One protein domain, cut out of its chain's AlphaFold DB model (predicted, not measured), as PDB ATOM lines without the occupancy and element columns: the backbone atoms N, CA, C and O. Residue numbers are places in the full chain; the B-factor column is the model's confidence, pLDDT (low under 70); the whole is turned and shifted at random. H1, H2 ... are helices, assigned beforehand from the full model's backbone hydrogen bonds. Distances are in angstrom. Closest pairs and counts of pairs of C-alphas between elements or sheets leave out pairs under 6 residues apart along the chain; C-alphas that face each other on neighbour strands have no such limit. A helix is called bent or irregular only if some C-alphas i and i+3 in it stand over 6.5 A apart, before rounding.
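AT A GLANCE: This is residues 2 to 147 of the 475 residues of the protein "Hypothetical protein" of Rotaria magnacalcarata (UniProt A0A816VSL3). Five helices, H1, H2, H3, H4 and H6, make an up-and-down bundle, each running against the one before, and H5 crosses one end. Residues 2 to 7 of H1 stick out. The printed part has 146 residues, six named helices, H1 to H6, and no named strand: all helix, compact, radius of gyration of the C-alphas 16.3 A, spans 43 by 40 by 25 A.

HOW THE PARTS SIT: Start at H1, residues 2 to 26; its residues 23 to 26 alone touch residues 35 to 38 of H2, residues 35 to 47, a hairpin whose closest C-alphas, Leu 23 and Pro 35, are 5.0 A apart. H3, residues 58 to 76, is irregular, with C-alphas 71 and 74 9.6 A apart. Residues 66 to 74 of H3 alone touch residues 128 to 136 of H6, residues 117 to 137; the closest C-alphas, Gly 73 and Leu 132, are 5.2 A apart. H4, residues 80 to 96, and H5, residues 98 to 110, only just touch, only at the corner, with 3 pairs of C-alphas within 8 A. Every O i to N i+4 pair is within hydrogen-bond range in H2, H4, H5 and H6; H1 has 20 of 21, H3 12 of 15.

IN THESE COORDINATES: Find C-alpha 2 at (-14.296, -38.942, 17.482), where H1 begins, 36.6 A long; H6, 30.6 A, ends at C-alpha 137, (1.004, -3.260, -8.942).

THE WHOLE: The printed part has no cut; residues 2 to 9 and 139 to 143 have pLDDT under 70.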
ATOM      1  N   GLN A   2     -15.115 -39.125  18.706       33.16
ATOM      2  CA  GLN A   2     -14.296 -38.942  17.482       33.16
ATOM      3  C   GLN A   2     -15.056 -39.073  16.141       33.16
ATOM      4  O   GLN A   2     -14.761 -38.343  15.208       33.16
ATOM      5  N   ILE A   3     -16.067 -39.949  16.043       34.25
ATOM      6  CA  ILE A   3     -16.884 -40.110  14.816       34.25
ATOM      7  C   ILE A   3     -17.794 -38.894  14.545       34.25
ATOM      8  O   ILE A   3     -18.099 -38.600  13.394       34.25
ATOM      9  N   MET A   4     -18.244 -38.189  15.592       34.34
ATOM     10  CA  MET A   4     -19.034 -36.962  15.409       34.34
ATOM     11  C   MET A   4     -18.134 -35.804  14.967       34.34
ATOM     12  O   MET A   4     -18.500 -35.087  14.046       34.34
ATOM     13  N   GLU A   5     -16.925 -35.701  15.531       44.34
ATOM     14  CA  GLU A   5     -15.950 -34.664  15.160       44.34
ATOM     15  C   GLU A   5     -15.568 -34.736  13.668       44.34
ATOM     16  O   GLU A   5     -15.588 -33.714  12.988       44.34
ATOM     17  N   SER A   6     -15.333 -35.934  13.111       49.81
ATOM     18  CA  SER A   6     -15.005 -36.086  11.680       49.81
ATOM     19  C   SER A   6     -16.169 -35.767  10.733       49.81
ATOM     20  O   SER A   6     -15.958 -35.384   9.583       49.81
ATOM     21  N   PHE A   7     -17.413 -35.963  11.182       51.84
ATOM     22  CA  PHE A   7     -18.594 -35.659  10.372       51.84
ATOM     23  C   PHE A   7     -18.834 -34.147  10.285       51.84
ATOM     24  O   PHE A   7     -19.119 -33.636   9.200       51.84
ATOM     25  N   ASP A   8     -18.651 -33.440  11.402       65.00
ATOM     26  CA  ASP A   8     -18.787 -31.985  11.466       65.00
ATOM     27  C   ASP A   8     -17.688 -31.284  10.647       65.00
ATOM     28  O   ASP A   8     -17.973 -30.340   9.910       65.00
ATOM     29  N   GLU A   9     -16.448 -31.790  10.669       69.12
ATOM     30  CA  GLU A   9     -15.348 -31.250   9.851       69.12
ATOM     31  C   GLU A   9     -15.649 -31.285   8.345       69.12
ATOM     32  O   GLU A   9     -15.379 -30.312   7.634       69.12
ATOM     33  N   ASN A  10     -16.275 -32.360   7.858       73.00
ATOM     34  CA  ASN A  10     -16.612 -32.488   6.443       73.00
ATOM     35  C   ASN A  10     -17.726 -31.508   6.027       73.00
ATOM     36  O   ASN A  10     -17.651 -30.878   4.971       73.00
ATOM     37  N   GLN A  11     -18.740 -31.302   6.879       81.69
ATOM     38  CA  GLN A  11     -19.792 -30.313   6.605       81.69
ATOM     39  C   GLN A  11     -19.254 -28.881   6.569       81.69
ATOM     40  O   GLN A  11     -19.657 -28.090   5.711       81.69
ATOM     41  N   ASN A  12     -18.328 -28.554   7.472       85.62
ATOM     42  CA  ASN A  12     -17.693 -27.240   7.530       85.62
ATOM     43  C   ASN A  12     -16.897 -26.965   6.250       85.62
ATOM     44  O   ASN A  12     -17.016 -25.891   5.655       85.62
ATOM     45  N   PHE A  13     -16.140 -27.961   5.786       78.81
ATOM     46  CA  PHE A  13     -15.366 -27.866   4.554       78.81
ATOM     47  C   PHE A  13     -16.260 -27.690   3.319       78.81
ATOM     48  O   PHE A  13     -16.059 -26.754   2.541       78.81
ATOM     49  N   GLU A  14     -17.311 -28.503   3.175       80.44
ATOM     50  CA  GLU A  14     -18.289 -28.368   2.085       80.44
ATOM     51  C   GLU A  14     -18.977 -26.996   2.095       80.44
ATOM     52  O   GLU A  14     -19.165 -26.361   1.049       80.44
ATOM     53  N   ARG A  15     -19.304 -26.476   3.286       90.94
ATOM     54  CA  ARG A  15     -19.872 -25.132   3.436       90.94
ATOM     55  C   ARG A  15     -18.891 -24.051   2.981       90.94
ATOM     56  O   ARG A  15     -19.311 -23.119   2.290       90.94
ATOM     57  N   LEU A  16     -17.612 -24.176   3.334       87.81
ATOM     58  CA  LEU A  16     -16.560 -23.235   2.950       87.81
ATOM     59  C   LEU A  16     -16.340 -23.218   1.430       87.81
ATOM     60  O   LEU A  16     -16.317 -22.141   0.832       87.81
ATOM     61  N   ILE A  17     -16.271 -24.390   0.791       82.06
ATOM     62  CA  ILE A  17     -16.177 -24.518  -0.676       82.06
ATOM     63  C   ILE A  17     -17.412 -23.915  -1.347       82.06
ATOM     64  O   ILE A  17     -17.305 -23.203  -2.349       82.06
ATOM     65  N   GLY A  18     -18.599 -24.185  -0.794       88.12
ATOM     66  CA  GLY A  18     -19.851 -23.608  -1.271       88.12
ATOM     67  C   GLY A  18     -19.811 -22.078  -1.274       88.12
ATOM     68  O   GLY A  18     -20.167 -21.456  -2.275       88.12
ATOM     69  N   LEU A  19     -19.317 -21.469  -0.193       92.75
ATOM     70  CA  LEU A  19     -19.139 -20.019  -0.110       92.75
ATOM     71  C   LEU A  19     -18.079 -19.508  -1.082       92.75
ATOM     72  O   LEU A  19     -18.341 -18.529  -1.774       92.75
ATOM     73  N   GLU A  20     -16.923 -20.164  -1.199       88.12
ATOM     74  CA  GLU A  20     -15.887 -19.759  -2.156       88.12
ATOM     75  C   GLU A  20     -16.440 -19.688  -3.588       88.12
ATOM     76  O   GLU A  20     -16.207 -18.703  -4.292       88.12
ATOM     77  N   ARG A  21     -17.248 -20.673  -3.999       85.62
ATOM     78  CA  ARG A  21     -17.908 -20.681  -5.316       85.62
ATOM     79  C   ARG A  21     -18.888 -19.524  -5.488       85.62
ATOM     80  O   ARG A  21     -18.875 -18.868  -6.529       85.62
ATOM     81  N   ILE A  22     -19.714 -19.250  -4.477       91.12
ATOM     82  CA  ILE A  22     -20.659 -18.121  -4.502       91.12
ATOM     83  C   ILE A  22     -19.900 -16.797  -4.647       91.12
ATOM     84  O   ILE A  22     -20.292 -15.940  -5.436       91.12
ATOM     85  N   LEU A  23     -18.796 -16.636  -3.920       91.31
ATOM     86  CA  LEU A  23     -17.995 -15.419  -3.955       91.31
ATOM     87  C   LEU A  23     -17.258 -15.245  -5.288       91.31
ATOM     88  O   LEU A  23     -17.205 -14.134  -5.816       91.31
ATOM     89  N   ALA A  24     -16.732 -16.332  -5.858       86.88
ATOM     90  CA  ALA A  24     -16.141 -16.319  -7.193       86.88
ATOM     91  C   ALA A  24     -17.174 -15.914  -8.255       86.88
ATOM     92  O   ALA A  24     -16.873 -15.097  -9.123       86.88
ATOM     93  N   GLN A  25     -18.408 -16.414  -8.147       87.69
ATOM     94  CA  GLN A  25     -19.498 -16.026  -9.039       87.69
ATOM     95  C   GLN A  25     -19.869 -14.548  -8.869       87.69
ATOM     96  O   GLN A  25     -19.989 -13.837  -9.867       87.69
ATOM     97  N   ALA A  26     -19.988 -14.065  -7.628       90.38
ATOM     98  CA  ALA A  26     -20.307 -12.667  -7.334       90.38
ATOM     99  C   ALA A  26     -19.285 -11.689  -7.935       90.38
ATOM    100  O   ALA A  26     -19.652 -10.600  -8.364       90.38
ATOM    101  N   LEU A  27     -18.019 -12.102  -8.048       87.81
ATOM    102  CA  LEU A  27     -16.969 -11.312  -8.700       87.81
ATOM    103  C   LEU A  27     -17.114 -11.194 -10.212       87.81
ATOM    104  O   LEU A  27     -16.507 -10.319 -10.823       87.81
ATOM    105  N   THR A  28     -17.914 -12.058 -10.827       85.94
ATOM    106  CA  THR A  28     -18.163 -12.011 -12.271       85.94
ATOM    107  C   THR A  28     -19.431 -11.260 -12.640       85.94
ATOM    108  O   THR A  28     -19.603 -10.893 -13.801       85.94
ATOM    109  N   THR A  29     -20.302 -11.001 -11.665       84.88
ATOM    110  CA  THR A  29     -21.584 -10.335 -11.868       84.88
ATOM    111  C   THR A  29     -21.508  -8.880 -11.426       84.88
ATOM    112  O   THR A  29     -21.374  -8.590 -10.242       84.88
ATOM    113  N   ASN A  30     -21.690  -7.945 -12.360       81.94
ATOM    114  CA  ASN A  30     -21.784  -6.515 -12.030       81.94
ATOM    115  C   ASN A  30     -23.101  -6.151 -11.313       81.94
ATOM    116  O   ASN A  30     -23.223  -5.062 -10.757       81.94
ATOM    117  N   ALA A  31     -24.095  -7.043 -11.351       83.00
ATOM    118  CA  ALA A  31     -25.385  -6.888 -10.693       83.00
ATOM    119  C   ALA A  31     -25.490  -7.892  -9.537       83.00
ATOM    120  O   ALA A  31     -25.620  -9.091  -9.772       83.00
ATOM    121  N   GLY A  32     -25.432  -7.410  -8.297       87.62
ATOM    122  CA  GLY A  32     -25.545  -8.259  -7.113       87.62
ATOM    123  C   GLY A  32     -24.963  -7.616  -5.856       87.62
ATOM    124  O   GLY A  32     -24.495  -6.480  -5.905       87.62
ATOM    125  N   PRO A  33     -25.021  -8.311  -4.709       91.25
ATOM    126  CA  PRO A  33     -24.212  -7.956  -3.552       91.25
ATOM    127  C   PRO A  33     -22.729  -8.183  -3.867       91.25
ATOM    128  O   PRO A  33     -22.373  -9.123  -4.579       91.25
ATOM    129  N   SER A  34     -21.858  -7.355  -3.293       91.25
ATOM    130  CA  SER A  34     -20.419  -7.576  -3.396       91.25
ATOM    131  C   SER A  34     -20.065  -8.883  -2.668       91.25
ATOM    132  O   SER A  34     -20.759  -9.287  -1.725       91.25
ATOM    133  N   PRO A  35     -18.959  -9.540  -3.030       91.50
ATOM    134  CA  PRO A  35     -18.504 -10.724  -2.304       91.50
ATOM    135  C   PRO A  35     -18.267 -10.428  -0.822       91.50
ATOM    136  O   PRO A  35     -18.558 -11.251   0.042       91.50
ATOM    137  N   PHE A  36     -17.799  -9.221  -0.505       91.06
ATOM    138  CA  PHE A  36     -17.637  -8.787   0.873       91.06
ATOM    139  C   PHE A  36     -18.983  -8.731   1.611       91.06
ATOM    140  O   PHE A  36     -19.094  -9.293   2.698       91.06
ATOM    141  N   SER A  37     -20.038  -8.182   0.998       91.69
ATOM    142  CA  SER A  37     -21.398  -8.178   1.554       91.69
ATOM    143  C   SER A  37     -21.927  -9.589   1.785       91.69
ATOM    144  O   SER A  37     -22.569  -9.832   2.806       91.69
ATOM    145  N   ILE A  38     -21.634 -10.525   0.878       94.62
ATOM    146  CA  ILE A  38     -22.013 -11.937   1.025       94.62
ATOM    147  C   ILE A  38     -21.334 -12.556   2.253       94.62
ATOM    148  O   ILE A  38     -22.011 -13.211   3.049       94.62
ATOM    149  N   ILE A  39     -20.031 -12.316   2.453       93.56
ATOM    150  CA  ILE A  39     -19.298 -12.791   3.641       93.56
ATOM    151  C   ILE A  39     -19.923 -12.218   4.914       93.56
ATOM    152  O   ILE A  39     -20.185 -12.966   5.851       93.56
ATOM    153  N   LEU A  40     -20.204 -10.911   4.953       91.94
ATOM    154  CA  LEU A  40     -20.776 -10.271   6.143       91.94
ATOM    155  C   LEU A  40     -22.181 -10.753   6.464       91.94
ATOM    156  O   LEU A  40     -22.508 -10.928   7.635       91.94
ATOM    157  N   GLN A  41     -23.013 -10.942   5.442       95.06
ATOM    158  CA  GLN A  41     -24.359 -11.457   5.631       95.06
ATOM    159  C   GLN A  41     -24.306 -12.900   6.140       95.06
ATOM    160  O   GLN A  41     -24.981 -13.216   7.111       95.06
ATOM    161  N   THR A  42     -23.426 -13.728   5.570       95.25
ATOM    162  CA  THR A  42     -23.220 -15.111   6.026       95.25
ATOM    163  C   THR A  42     -22.720 -15.158   7.467       95.25
ATOM    164  O   THR A  42     -23.293 -15.877   8.277       95.25
ATOM    165  N   LEU A  43     -21.709 -14.348   7.809       93.94
ATOM    166  CA  LEU A  43     -21.222 -14.216   9.181       93.94
ATOM    167  C   LEU A  43     -22.372 -13.820  10.102       93.94
ATOM    168  O   LEU A  43     -22.633 -14.500  11.082       93.94
ATOM    169  N   LYS A  44     -23.114 -12.762   9.766       94.00
ATOM    170  CA  LYS A  44     -24.248 -12.301  10.571       94.00
ATOM    171  C   LYS A  44     -25.293 -13.398  10.786       94.00
ATOM    172  O   LYS A  44     -25.786 -13.517  11.900       94.00
ATOM    173  N   ASP A  45     -25.632 -14.160   9.751       94.69
ATOM    174  CA  ASP A  45     -26.620 -15.236   9.836       94.69
ATOM    175  C   ASP A  45     -26.128 -16.390  10.717       94.69
ATOM    176  O   ASP A  45     -26.900 -16.918  11.515       94.69
ATOM    177  N   ASP A  46     -24.843 -16.734  10.642       92.12
ATOM    178  CA  ASP A  46     -24.241 -17.747  11.511       92.12
ATOM    179  C   ASP A  46     -24.100 -17.251  12.963       92.12
ATOM    180  O   ASP A  46     -24.332 -18.017  13.893       92.12
ATOM    181  N   LEU A  47     -23.862 -15.953  13.190       87.69
ATOM    182  CA  LEU A  47     -23.857 -15.353  14.533       87.69
ATOM    183  C   LEU A  47     -25.227 -15.350  15.219       87.69
ATOM    184  O   LEU A  47     -25.299 -15.235  16.443       87.69
ATOM    185  N   MET A  48     -26.315 -15.455  14.456       91.25
ATOM    186  CA  MET A  48     -27.658 -15.596  15.024       91.25
ATOM    187  C   MET A  48     -27.958 -17.027  15.481       91.25
ATOM    188  O   MET A  48     -28.971 -17.241  16.149       91.25
ATOM    189  N   LYS A  49     -27.101 -17.997  15.140       92.44
ATOM    190  CA  LYS A  49     -27.248 -19.396  15.542       92.44
ATOM    191  C   LYS A  49     -26.540 -19.670  16.877       92.44
ATOM    192  O   LYS A  49     -25.537 -19.008  17.185       92.44
ATOM    193  N   PRO A  50     -27.026 -20.652  17.660       90.62
ATOM    194  CA  PRO A  50     -26.282 -21.205  18.791       90.62
ATOM    195  C   PRO A  50     -24.887 -21.675  18.359       90.62
ATOM    196  O   PRO A  50     -24.741 -22.172  17.247       90.62
ATOM    197  N   ASP A  51     -23.883 -21.561  19.234       86.12
ATOM    198  CA  ASP A  51     -22.487 -21.916  18.913       86.12
ATOM    199  C   ASP A  51     -22.341 -23.360  18.392       86.12
ATOM    200  O   ASP A  51     -21.539 -23.606  17.498       86.12
ATOM    201  N   GLU A  52     -23.161 -24.291  18.891       87.56
ATOM    202  CA  GLU A  52     -23.187 -25.705  18.476       87.56
ATOM    203  C   GLU A  52     -23.711 -25.920  17.042       87.56
ATOM    204  O   GLU A  52     -23.422 -26.941  16.429       87.56
ATOM    205  N   GLU A  53     -24.471 -24.969  16.492       92.12
ATOM    206  CA  GLU A  53     -25.014 -25.028  15.125       92.12
ATOM    207  C   GLU A  53     -24.157 -24.251  14.113       92.12
ATOM    208  O   GLU A  53     -24.457 -24.221  12.911       92.12
ATOM    209  N   ARG A  54     -23.105 -23.567  14.579       90.88
ATOM    210  CA  ARG A  54     -22.214 -22.801  13.710       90.88
ATOM    211  C   ARG A  54     -21.242 -23.743  13.016       90.88
ATOM    212  O   ARG A  54     -20.342 -24.297  13.634       90.88
ATOM    213  N   LEU A  55     -21.392 -23.850  11.699       90.12
ATOM    214  CA  LEU A  55     -20.481 -24.623  10.850       90.12
ATOM    215  C   LEU A  55     -19.155 -23.893  10.580       90.12
ATOM    216  O   LEU A  55     -18.170 -24.500  10.185       90.12
ATOM    217  N   LEU A  56     -19.119 -22.571  10.744       90.62
ATOM    218  CA  LEU A  56     -17.938 -21.763  10.446       90.62
ATOM    219  C   LEU A  56     -17.494 -21.001  11.686       90.62
ATOM    220  O   LEU A  56     -18.304 -20.412  12.406       90.62
ATOM    221  N   LYS A  57     -16.185 -20.995  11.912       89.25
ATOM    222  CA  LYS A  57     -15.518 -20.226  12.959       89.25
ATOM    223  C   LYS A  57     -15.105 -18.868  12.410       89.25
ATOM    224  O   LYS A  57     -14.998 -18.661  11.203       89.25
ATOM    225  N   LEU A  58     -14.783 -17.932  13.301       87.56
ATOM    226  CA  LEU A  58     -14.337 -16.594  12.907       87.56
ATOM    227  C   LEU A  58     -13.137 -16.625  11.944       87.56
ATOM    228  O   LEU A  58     -13.077 -15.843  10.992       87.56
ATOM    229  N   ILE A  59     -12.202 -17.550  12.175       85.50
ATOM    230  CA  ILE A  59     -11.015 -17.723  11.333       85.50
ATOM    231  C   ILE A  59     -11.377 -18.047   9.878       85.50
ATOM    232  O   ILE A  59     -10.719 -17.540   8.971       85.50
ATOM    233  N   ASP A  60     -12.459 -18.789   9.642       89.19
ATOM    234  CA  ASP A  60     -12.902 -19.163   8.300       89.19
ATOM    235  C   ASP A  60     -13.344 -17.926   7.511       89.19
ATOM    236  O   ASP A  60     -12.967 -17.750   6.353       89.19
ATOM    237  N   TYR A  61     -14.048 -16.986   8.150       91.31
ATOM    238  CA  TYR A  61     -14.414 -15.718   7.510       91.31
ATOM    239  C   TYR A  61     -13.204 -14.822   7.257       91.31
ATOM    240  O   TYR A  61     -13.148 -14.158   6.222       91.31
ATOM    241  N   VAL A  62     -12.215 -14.808   8.156       87.88
ATOM    242  CA  VAL A  62     -10.954 -14.084   7.922       87.88
ATOM    243  C   VAL A  62     -10.216 -14.678   6.717       87.88
ATOM    244  O   VAL A  62      -9.737 -13.924   5.869       87.88
ATOM    245  N   ILE A  63     -10.190 -16.007   6.579       86.75
ATOM    246  CA  ILE A  63      -9.627 -16.696   5.409       86.75
ATOM    247  C   ILE A  63     -10.396 -16.320   4.136       86.75
ATOM    248  O   ILE A  63      -9.772 -15.957   3.138       86.75
ATOM    249  N   LEU A  64     -11.734 -16.327   4.164       90.38
ATOM    250  CA  LEU A  64     -12.558 -15.899   3.027       90.38
ATOM    251  C   LEU A  64     -12.286 -14.436   2.643       90.38
ATOM    252  O   LEU A  64     -12.186 -14.123   1.457       90.38
ATOM    253  N   LEU A  65     -12.098 -13.544   3.619       89.88
ATOM    254  CA  LEU A  65     -11.728 -12.149   3.370       89.88
ATOM    255  C   LEU A  65     -10.356 -12.034   2.708       89.88
ATOM    256  O   LEU A  65     -10.228 -11.342   1.699       89.88
ATOM    257  N   ILE A  66      -9.343 -12.731   3.224       87.31
ATOM    258  CA  ILE A  66      -8.005 -12.766   2.618       87.31
ATOM    259  C   ILE A  66      -8.089 -13.289   1.179       87.31
ATOM    260  O   ILE A  66      -7.493 -12.697   0.271       87.31
ATOM    261  N   ASN A  67      -8.863 -14.358   0.957       86.12
ATOM    262  CA  ASN A  67      -9.071 -14.940  -0.364       86.12
ATOM    263  C   ASN A  67      -9.690 -13.905  -1.315       86.12
ATOM    264  O   ASN A  67      -9.128 -13.616  -2.369       86.12
ATOM    265  N   ILE A  68     -10.774 -13.238  -0.915       88.75
ATOM    266  CA  ILE A  68     -11.445 -12.250  -1.769       88.75
ATOM    267  C   ILE A  68     -10.606 -11.001  -2.011       88.75
ATOM    268  O   ILE A  68     -10.546 -10.540  -3.147       88.75
ATOM    269  N   TYR A  69      -9.888 -10.482  -1.019       87.75
ATOM    270  CA  TYR A  69      -8.954  -9.373  -1.244       87.75
ATOM    271  C   TYR A  69      -7.870  -9.746  -2.265       87.75
ATOM    272  O   TYR A  69      -7.524  -8.949  -3.144       87.75
ATOM    273  N   SER A  70      -7.405 -10.995  -2.223       82.44
ATOM    274  CA  SER A  70      -6.466 -11.534  -3.206       82.44
ATOM    275  C   SER A  70      -7.112 -11.694  -4.594       82.44
ATOM    276  O   SER A  70      -6.497 -11.369  -5.612       82.44
ATOM    277  N   LEU A  71      -8.378 -12.118  -4.673       82.25
ATOM    278  CA  LEU A  71      -9.078 -12.443  -5.926       82.25
ATOM    279  C   LEU A  71      -9.762 -11.272  -6.632       82.25
ATOM    280  O   LEU A  71      -9.730 -11.214  -7.859       82.25
ATOM    281  N   ALA A  72     -10.257 -10.283  -5.897       81.00
ATOM    282  CA  ALA A  72     -11.098  -9.203  -6.417       81.00
ATOM    283  C   ALA A  72     -10.371  -7.861  -6.576       81.00
ATOM    284  O   ALA A  72     -10.698  -7.064  -7.446       81.00
ATOM    285  N   GLY A  73      -9.324  -7.602  -5.787       80.62
ATOM    286  CA  GLY A  73      -8.628  -6.316  -5.874       80.62
ATOM    287  C   GLY A  73      -9.523  -5.144  -5.459       80.62
ATOM    288  O   GLY A  73      -9.981  -5.087  -4.327       80.62
ATOM    289  N   ASN A  74      -9.749  -4.171  -6.342       79.00
ATOM    290  CA  ASN A  74     -10.566  -3.004  -5.988       79.00
ATOM    291  C   ASN A  74     -12.067  -3.299  -5.942       79.00
ATOM    292  O   ASN A  74     -12.797  -2.543  -5.311       79.00
ATOM    293  N   ASP A  75     -12.497  -4.406  -6.541       80.06
ATOM    294  CA  ASP A  75     -13.909  -4.757  -6.689       80.06
ATOM    295  C   ASP A  75     -14.441  -5.562  -5.487       80.06
ATOM    296  O   ASP A  75     -15.509  -6.163  -5.544       80.06
ATOM    297  N   VAL A  76     -13.687  -5.602  -4.378       77.19
ATOM    298  CA  VAL A  76     -14.063  -6.357  -3.170       77.19
ATOM    299  C   VAL A  76     -15.325  -5.792  -2.515       77.19
ATOM    300  O   VAL A  76     -16.163  -6.563  -2.054       77.19
ATOM    301  N   PHE A  77     -15.443  -4.465  -2.428       78.69
ATOM    302  CA  PHE A  77     -16.503  -3.776  -1.686       78.69
ATOM    303  C   PHE A  77     -16.953  -2.502  -2.409       78.69
ATOM    304  O   PHE A  77     -16.178  -1.877  -3.131       78.69
ATOM    305  N   TYR A  78     -18.197  -2.081  -2.174       75.31
ATOM    306  CA  TYR A  78     -18.795  -0.924  -2.852       75.31
ATOM    307  C   TYR A  78     -18.450   0.425  -2.207       75.31
ATOM    308  O   TYR A  78     -18.687   1.476  -2.802       75.31
ATOM    309  N   GLY A  79     -17.884   0.430  -0.996       83.69
ATOM    310  CA  GLY A  79     -17.418   1.659  -0.362       83.69
ATOM    311  C   GLY A  79     -17.005   1.517   1.101       83.69
ATOM    312  O   GLY A  79     -17.056   0.441   1.696       83.69
ATOM    313  N   LYS A  80     -16.609   2.650   1.693       86.62
ATOM    314  CA  LYS A  80     -16.131   2.743   3.082       86.62
ATOM    315  C   LYS A  80     -17.163   2.252   4.102       86.62
ATOM    316  O   LYS A  80     -16.794   1.575   5.054       86.62
ATOM    317  N   GLU A  81     -18.447   2.531   3.879       88.62
ATOM    318  CA  GLU A  81     -19.512   2.103   4.794       88.62
ATOM    319  C   GLU A  81     -19.559   0.588   4.990       88.62
ATOM    320  O   GLU A  81     -19.845   0.104   6.082       88.62
ATOM    321  N   GLU A  82     -19.294  -0.168   3.927       86.94
ATOM    322  CA  GLU A  82     -19.316  -1.622   3.964       86.94
ATOM    323  C   GLU A  82     -18.159  -2.158   4.814       86.94
ATOM    324  O   GLU A  82     -18.362  -2.995   5.694       86.94
ATOM    325  N   LYS A  83     -16.964  -1.581   4.619       85.62
ATOM    326  CA  LYS A  83     -15.770  -1.847   5.430       85.62
ATOM    327  C   LYS A  83     -16.009  -1.512   6.906       85.62
ATOM    328  O   LYS A  83     -15.682  -2.323   7.764       85.62
ATOM    329  N   ASP A  84     -16.657  -0.387   7.206       89.00
ATOM    330  CA  ASP A  84     -16.968   0.023   8.583       89.00
ATOM    331  C   ASP A  84     -17.984  -0.922   9.259       89.00
ATOM    332  O   ASP A  84     -17.878  -1.214  10.454       89.00
ATOM    333  N   ARG A  85     -18.977  -1.437   8.514       88.25
ATOM    334  CA  ARG A  85     -19.923  -2.448   9.030       88.25
ATOM    335  C   ARG A  85     -19.218  -3.764   9.342       88.25
ATOM    336  O   ARG A  85     -19.480  -4.354  10.389       88.25
ATOM    337  N   ALA A  86     -18.325  -4.200   8.459       85.50
ATOM    338  CA  ALA A  86     -17.522  -5.396   8.666       85.50
ATOM    339  C   ALA A  86     -16.610  -5.277   9.878       85.50
ATOM    340  O   ALA A  86     -16.580  -6.184  10.703       85.50
ATOM    341  N   HIS A  87     -15.946  -4.130  10.012       87.50
ATOM    342  CA  HIS A  87     -15.087  -3.830  11.145       87.50
ATOM    343  C   HIS A  87     -15.848  -4.038  12.464       87.50
ATOM    344  O   HIS A  87     -15.423  -4.816  13.318       87.50
ATOM    345  N   LYS A  88     -17.050  -3.463  12.581       90.06
ATOM    346  CA  LYS A  88     -17.903  -3.637  13.768       90.06
ATOM    347  C   LYS A  88     -18.341  -5.085  13.995       90.06
ATOM    348  O   LYS A  88     -18.380  -5.531  15.139       90.06
ATOM    349  N   LEU A  89     -18.704  -5.808  12.933       90.06
ATOM    350  CA  LEU A  89     -19.213  -7.178  13.040       90.06
ATOM    351  C   LEU A  89     -18.111  -8.165  13.448       90.06
ATOM    352  O   LEU A  89     -18.297  -8.925  14.393       90.06
ATOM    353  N   ILE A  90     -16.952  -8.101  12.788       88.38
ATOM    354  CA  ILE A  90     -15.784  -8.939  13.091       88.38
ATOM    355  C   ILE A  90     -15.248  -8.592  14.477       88.38
ATOM    356  O   ILE A  90     -14.962  -9.494  15.251       88.38
ATOM    357  N   GLY A  91     -15.172  -7.307  14.837       87.75
ATOM    358  CA  GLY A  91     -14.716  -6.895  16.164       87.75
ATOM    359  C   GLY A  91     -15.598  -7.407  17.293       87.75
ATOM    360  O   GLY A  91     -15.092  -7.901  18.303       87.75
ATOM    361  N   ARG A  92     -16.920  -7.363  17.095       88.38
ATOM    362  CA  ARG A  92     -17.872  -7.979  18.021       88.38
ATOM    363  C   ARG A  92     -17.642  -9.483  18.143       88.38
ATOM    364  O   ARG A  92     -17.800 -10.003  19.240       88.38
ATOM    365  N   GLU A  93     -17.283 -10.167  17.063       86.69
ATOM    366  CA  GLU A  93     -17.080 -11.612  17.122       86.69
ATOM    367  C   GLU A  93     -15.732 -12.022  17.697       86.69
ATOM    368  O   GLU A  93     -15.687 -12.963  18.482       86.69
ATOM    369  N   ILE A  94     -14.664 -11.264  17.426       83.56
ATOM    370  CA  ILE A  94     -13.393 -11.430  18.140       83.56
ATOM    371  C   ILE A  94     -13.660 -11.364  19.643       83.56
ATOM    372  O   ILE A  94     -13.162 -12.203  20.366       83.56
ATOM    373  N   LEU A  95     -14.484 -10.425  20.119       83.88
ATOM    374  CA  LEU A  95     -14.838 -10.324  21.539       83.88
ATOM    375  C   LEU A  95     -15.565 -11.557  22.103       83.88
ATOM    376  O   LEU A  95     -15.404 -11.849  23.290       83.88
ATOM    377  N   ASN A  96     -16.375 -12.240  21.293       83.50
ATOM    378  CA  ASN A  96     -17.216 -13.350  21.744       83.50
ATOM    379  C   ASN A  96     -16.525 -14.714  21.607       83.50
ATOM    380  O   ASN A  96     -16.770 -15.599  22.428       83.50
ATOM    381  N   ASP A  97     -15.648 -14.895  20.613       81.75
ATOM    382  CA  ASP A  97     -14.930 -16.152  20.399       81.75
ATOM    383  C   ASP A  97     -13.823 -16.313  21.450       81.75
ATOM    384  O   ASP A  97     -12.685 -15.850  21.306       81.75
ATOM    385  N   SER A  98     -14.179 -16.982  22.548       76.50
ATOM    386  CA  SER A  98     -13.277 -17.228  23.674       76.50
ATOM    387  C   SER A  98     -12.034 -18.034  23.282       76.50
ATOM    388  O   SER A  98     -10.970 -17.836  23.876       76.50
ATOM    389  N   SER A  99     -12.139 -18.902  22.272       79.31
ATOM    390  CA  SER A  99     -11.045 -19.760  21.822       79.31
ATOM    391  C   SER A  99     -10.030 -18.967  21.000       79.31
ATOM    392  O   SER A  99      -8.843 -18.949  21.336       79.31
ATOM    393  N   PHE A 100     -10.504 -18.216  20.004       76.31
ATOM    394  CA  PHE A 100      -9.676 -17.356  19.168       76.31
ATOM    395  C   PHE A 100      -9.051 -16.228  19.990       76.31
ATOM    396  O   PHE A 100      -7.843 -15.996  19.911       76.31
ATOM    397  N   THR A 101      -9.840 -15.583  20.855       78.06
ATOM    398  CA  THR A 101      -9.351 -14.530  21.756       78.06
ATOM    399  C   THR A 101      -8.240 -15.029  22.655       78.06
ATOM    400  O   THR A 101      -7.288 -14.293  22.908       78.06
ATOM    401  N   LYS A 102      -8.352 -16.257  23.172       81.31
ATOM    402  CA  LYS A 102      -7.334 -16.833  24.044       81.31
ATOM    403  C   LYS A 102      -6.018 -17.019  23.291       81.31
ATOM    404  O   LYS A 102      -5.007 -16.499  23.755       81.31
ATOM    405  N   THR A 103      -6.046 -17.671  22.128       80.88
ATOM    406  CA  THR A 103      -4.855 -17.881  21.288       80.88
ATOM    407  C   THR A 103      -4.224 -16.550  20.892       80.88
ATOM    408  O   THR A 103      -3.042 -16.315  21.138       80.88
ATOM    409  N   LEU A 104      -5.034 -15.622  20.383       78.81
ATOM    410  CA  LEU A 104      -4.575 -14.300  19.974       78.81
ATOM    411  C   LEU A 104      -3.980 -13.513  21.150       78.81
ATOM    412  O   LEU A 104      -2.961 -12.843  21.001       78.81
ATOM    413  N   ARG A 105      -4.580 -13.602  22.342       79.62
ATOM    414  CA  ARG A 105      -4.064 -12.960  23.558       79.62
ATOM    415  C   ARG A 105      -2.723 -13.546  23.980       79.62
ATOM    416  O   ARG A 105      -1.844 -12.789  24.381       79.62
ATOM    417  N   GLU A 106      -2.571 -14.865  23.934       84.06
ATOM    418  CA  GLU A 106      -1.314 -15.549  24.257       84.06
ATOM    419  C   GLU A 106      -0.199 -15.145  23.282       84.06
ATOM    420  O   GLU A 106       0.925 -14.849  23.700       84.06
ATOM    421  N   GLU A 107      -0.525 -15.024  21.998       79.81
ATOM    422  CA  GLU A 107       0.420 -14.645  20.952       79.81
ATOM    423  C   GLU A 107       0.803 -13.158  21.028       79.81
ATOM    424  O   GLU A 107       1.986 -12.816  21.052       79.81
ATOM    425  N   MET A 108      -0.174 -12.263  21.218       77.44
ATOM    426  CA  MET A 108       0.078 -10.837  21.471       77.44
ATOM    427  C   MET A 108       0.904 -10.618  22.742       77.44
ATOM    428  O   MET A 108       1.823  -9.797  22.748       77.44
ATOM    429  N   LYS A 109       0.645 -11.395  23.802       81.75
ATOM    430  CA  LYS A 109       1.434 -11.360  25.039       81.75
ATOM    431  C   LYS A 109       2.878 -11.799  24.800       81.75
ATOM    432  O   LYS A 109       3.788 -11.192  25.360       81.75
ATOM    433  N   THR A 110       3.092 -12.814  23.963       82.25
ATOM    434  CA  THR A 110       4.434 -13.281  23.574       82.25
ATOM    435  C   THR A 110       5.209 -12.198  22.818       82.25
ATOM    436  O   THR A 110       6.422 -12.079  22.976       82.25
ATOM    437  N   LEU A 111       4.502 -11.355  22.063       78.62
ATOM    438  CA  LEU A 111       5.060 -10.209  21.344       78.62
ATOM    439  C   LEU A 111       5.162  -8.922  22.192       78.62
ATOM    440  O   LEU A 111       5.695  -7.923  21.714       78.62
ATOM    441  N   GLY A 112       4.687  -8.933  23.442       83.88
ATOM    442  CA  GLY A 112       4.738  -7.779  24.348       83.88
ATOM    443  C   GLY A 112       3.649  -6.722  24.126       83.88
ATOM    444  O   GLY A 112       3.787  -5.608  24.628       83.88
ATOM    445  N   TYR A 113       2.571  -7.048  23.409       78.50
ATOM    446  CA  TYR A 113       1.450  -6.136  23.150       78.50
ATOM    447  C   TYR A 113       0.262  -6.393  24.091       78.50
ATOM    448  O   TYR A 113      -0.049  -7.535  24.439       78.50
ATOM    449  N   SER A 114      -0.441  -5.326  24.488       78.94
ATOM    450  CA  SER A 114      -1.765  -5.419  25.112       78.94
ATOM    451  C   SER A 114      -2.833  -5.631  24.040       78.94
ATOM    452  O   SER A 114      -2.837  -4.940  23.025       78.94
ATOM    453  N   LEU A 115      -3.746  -6.582  24.260       77.38
ATOM    454  CA  LEU A 115      -4.810  -6.893  23.306       77.38
ATOM    455  C   LEU A 115      -5.896  -5.805  23.332       77.38
ATOM    456  O   LEU A 115      -6.869  -5.911  24.076       77.38
ATOM    457  N   GLU A 116      -5.729  -4.773  22.511       87.38
ATOM    458  CA  GLU A 116      -6.811  -3.865  22.131       87.38
ATOM    459  C   GLU A 116      -7.428  -4.366  20.826       87.38
ATOM    460  O   GLU A 116      -6.748  -4.529  19.818       87.38
ATOM    461  N   ILE A 117      -8.722  -4.666  20.841       80.50
ATOM    462  CA  ILE A 117      -9.386  -5.335  19.712       80.50
ATOM    463  C   ILE A 117      -9.465  -4.432  18.484       80.50
ATOM    464  O   ILE A 117      -9.254  -4.913  17.375       80.50
ATOM    465  N   GLU A 118      -9.652  -3.129  18.693       84.62
ATOM    466  CA  GLU A 118      -9.534  -2.114  17.639       84.62
ATOM    467  C   GLU A 118      -8.159  -2.185  16.957       84.62
ATOM    468  O   GLU A 118      -8.079  -2.215  15.736       84.62
ATOM    469  N   TYR A 119      -7.073  -2.348  17.725       84.56
ATOM    470  CA  TYR A 119      -5.728  -2.483  17.160       84.56
ATOM    471  C   TYR A 119      -5.571  -3.753  16.313       84.56
ATOM    472  O   TYR A 119      -4.965  -3.719  15.243       84.56
ATOM    473  N   VAL A 120      -6.126  -4.884  16.763       83.19
ATOM    474  CA  VAL A 120      -6.092  -6.142  15.996       83.19
ATOM    475  C   VAL A 120      -6.867  -5.996  14.690       83.19
ATOM    476  O   VAL A 120      -6.386  -6.423  13.641       83.19
ATOM    477  N   LEU A 121      -8.057  -5.403  14.740       85.94
ATOM    478  CA  LEU A 121      -8.888  -5.204  13.558       85.94
ATOM    479  C   LEU A 121      -8.226  -4.250  12.569       85.94
ATOM    480  O   LEU A 121      -8.142  -4.573  11.382       85.94
ATOM    481  N   ASP A 122      -7.688  -3.133  13.054       86.88
ATOM    482  CA  ASP A 122      -6.910  -2.197  12.247       86.88
ATOM    483  C   ASP A 122      -5.721  -2.900  11.592       86.88
ATOM    484  O   ASP A 122      -5.472  -2.712  10.401       86.88
ATOM    485  N   LEU A 123      -5.025  -3.774  12.326       85.00
ATOM    486  CA  LEU A 123      -3.932  -4.567  11.779       85.00
ATOM    487  C   LEU A 123      -4.424  -5.528  10.688       85.00
ATOM    488  O   LEU A 123      -3.810  -5.583   9.623       85.00
ATOM    489  N   ILE A 124      -5.529  -6.250  10.901       86.62
ATOM    490  CA  ILE A 124      -6.125  -7.139   9.887       86.62
ATOM    491  C   ILE A 124      -6.450  -6.339   8.621       86.62
ATOM    492  O   ILE A 124      -6.003  -6.704   7.533       86.62
ATOM    493  N   TYR A 125      -7.161  -5.216   8.742       88.69
ATOM    494  CA  TYR A 125      -7.524  -4.397   7.587       88.69
ATOM    495  C   TYR A 125      -6.323  -3.736   6.920       88.69
ATOM    496  O   TYR A 125      -6.291  -3.658   5.695       88.69
ATOM    497  N   GLN A 126      -5.308  -3.328   7.680       87.94
ATOM    498  CA  GLN A 126      -4.053  -2.835   7.126       87.94
ATOM    499  C   GLN A 126      -3.364  -3.919   6.285       87.94
ATOM    500  O   GLN A 126      -2.862  -3.630   5.197       87.94
ATOM    501  N   ARG A 127      -3.354  -5.178   6.746       88.81
ATOM    502  CA  ARG A 127      -2.812  -6.308   5.972       88.81
ATOM    503  C   ARG A 127      -3.641  -6.597   4.724       88.81
ATOM    504  O   ARG A 127      -3.061  -6.806   3.660       88.81
ATOM    505  N   LEU A 128      -4.964  -6.542   4.824       86.94
ATOM    506  CA  LEU A 128      -5.860  -6.683   3.677       86.94
ATOM    507  C   LEU A 128      -5.633  -5.560   2.643       86.94
ATOM    508  O   LEU A 128      -5.459  -5.837   1.457       86.94
ATOM    509  N   ASP A 129      -5.520  -4.304   3.074       86.62
ATOM    510  CA  ASP A 129      -5.227  -3.167   2.192       86.62
ATOM    511  C   ASP A 129      -3.845  -3.298   1.525       86.62
ATOM    512  O   ASP A 129      -3.674  -2.940   0.354       86.62
ATOM    513  N   LEU A 130      -2.855  -3.866   2.227       84.00
ATOM    514  CA  LEU A 130      -1.559  -4.193   1.633       84.00
ATOM    515  C   LEU A 130      -1.704  -5.218   0.504       84.00
ATOM    516  O   LEU A 130      -1.134  -4.989  -0.564       84.00
ATOM    517  N   ILE A 131      -2.500  -6.281   0.682       82.62
ATOM    518  CA  ILE A 131      -2.798  -7.264  -0.379       82.62
ATOM    519  C   ILE A 131      -3.390  -6.562  -1.612       82.62
ATOM    520  O   ILE A 131      -2.919  -6.789  -2.731       82.62
ATOM    521  N   LEU A 132      -4.340  -5.633  -1.424       84.06
ATOM    522  CA  LEU A 132      -4.887  -4.836  -2.532       84.06
ATOM    523  C   LEU A 132      -3.811  -4.012  -3.225       84.06
ATOM    524  O   LEU A 132      -3.757  -3.956  -4.455       84.06
ATOM    525  N   SER A 133      -2.948  -3.359  -2.445       83.81
ATOM    526  CA  SER A 133      -1.881  -2.518  -2.981       83.81
ATOM    527  C   SER A 133      -0.889  -3.322  -3.821       83.81
ATOM    528  O   SER A 133      -0.494  -2.860  -4.894       83.81
ATOM    529  N   TYR A 134      -0.544  -4.540  -3.388       80.38
ATOM    530  CA  TYR A 134       0.295  -5.450  -4.158       80.38
ATOM    531  C   TYR A 134      -0.401  -5.821  -5.455       80.38
ATOM    532  O   TYR A 134       0.160  -5.610  -6.526       80.38
ATOM    533  N   LYS A 135      -1.658  -6.253  -5.390       77.12
ATOM    534  CA  LYS A 135      -2.419  -6.612  -6.584       77.12
ATOM    535  C   LYS A 135      -2.534  -5.471  -7.599       77.12
ATOM    536  O   LYS A 135      -2.356  -5.698  -8.791       77.12
ATOM    537  N   ARG A 136      -2.737  -4.228  -7.147       79.00
ATOM    538  CA  ARG A 136      -2.741  -3.038  -8.022       79.00
ATOM    539  C   ARG A 136      -1.427  -2.824  -8.768       79.00
ATOM    540  O   ARG A 136      -1.441  -2.163  -9.800       79.00
ATOM    541  N   ARG A 137      -0.299  -3.324  -8.257       79.00
ATOM    542  CA  ARG A 137       1.004  -3.260  -8.942       79.00
ATOM    543  C   ARG A 137       1.164  -4.368  -9.983       79.00
ATOM    544  O   ARG A 137       1.955  -4.215 -10.906       79.00
ATOM    545  N   TYR A 138       0.370  -5.429  -9.878       72.94
ATOM    546  CA  TYR A 138       0.366  -6.582 -10.771       72.94
ATOM    547  C   TYR A 138      -0.785  -6.534 -11.789       72.94
ATOM    548  O   TYR A 138      -1.363  -7.566 -12.102       72.94
ATOM    549  N   LYS A 139      -1.119  -5.354 -12.344       69.06
ATOM    550  CA  LYS A 139      -2.224  -5.189 -13.326       69.06
ATOM    551  C   LYS A 139      -2.115  -6.086 -14.566       69.06
ATOM    552  O   LYS A 139      -3.106  -6.287 -15.252       69.06
ATOM    553  N   TYR A 140      -0.909  -6.558 -14.877       67.06
ATOM    554  CA  TYR A 140      -0.621  -7.425 -16.021       67.06
ATOM    555  C   TYR A 140      -0.875  -8.910 -15.731       67.06
ATOM    556  O   TYR A 140      -0.933  -9.711 -16.660       67.06
ATOM    557  N   LEU A 141      -1.009  -9.293 -14.459       66.12
ATOM    558  CA  LEU A 141      -1.565 -10.589 -14.109       66.12
ATOM    559  C   LEU A 141      -3.073 -10.450 -14.299       66.12
ATOM    560  O   LEU A 141      -3.708  -9.610 -13.654       66.12
ATOM    561  N   ASN A 142      -3.615 -11.205 -15.260       58.97
ATOM    562  CA  ASN A 142      -5.048 -11.243 -15.538       58.97
ATOM    563  C   ASN A 142      -5.829 -11.433 -14.233       58.97
ATOM    564  O   ASN A 142      -5.305 -11.979 -13.260       58.97
ATOM    565  N   SER A 143      -7.102 -11.027 -14.218       69.12
ATOM    566  CA  SER A 143      -8.001 -11.384 -13.117       69.12
ATOM    567  C   SER A 143      -7.766 -12.848 -12.729       69.12
ATOM    568  O   SER A 143      -7.805 -13.736 -13.581       69.12
ATOM    569  N   LEU A 144      -7.461 -13.102 -11.449       76.50
ATOM    570  CA  LEU A 144      -7.340 -14.467 -10.920       76.50
ATOM    571  C   LEU A 144      -8.657 -15.234 -11.062       76.50
ATOM    572  O   LEU A 144      -8.689 -16.435 -10.826       76.50
ATOM    573  N   ILE A 145      -9.733 -14.547 -11.439       80.12
ATOM    574  CA  ILE A 145     -11.019 -15.125 -11.772       80.12
ATOM    575  C   ILE A 145     -11.215 -15.037 -13.274       80.12
ATOM    576  O   ILE A 145     -11.235 -13.950 -13.858       80.12
ATOM    577  N   VAL A 146     -11.405 -16.201 -13.879       80.81
ATOM    578  CA  VAL A 146     -11.897 -16.311 -15.243       80.81
ATOM    579  C   VAL A 146     -13.411 -16.164 -15.181       80.81
ATOM    580  O   VAL A 146     -14.078 -16.895 -14.445       80.81
ATOM    581  N   HIS A 147     -13.941 -15.191 -15.925       83.06
ATOM    582  CA  HIS A 147     -15.382 -14.988 -16.007       83.06
ATOM    583  C   HIS A 147     -16.052 -16.253 -16.543       83.06
ATOM    584  O   HIS A 147     -15.626 -16.800 -17.562       83.06
TER     585      HIS A 147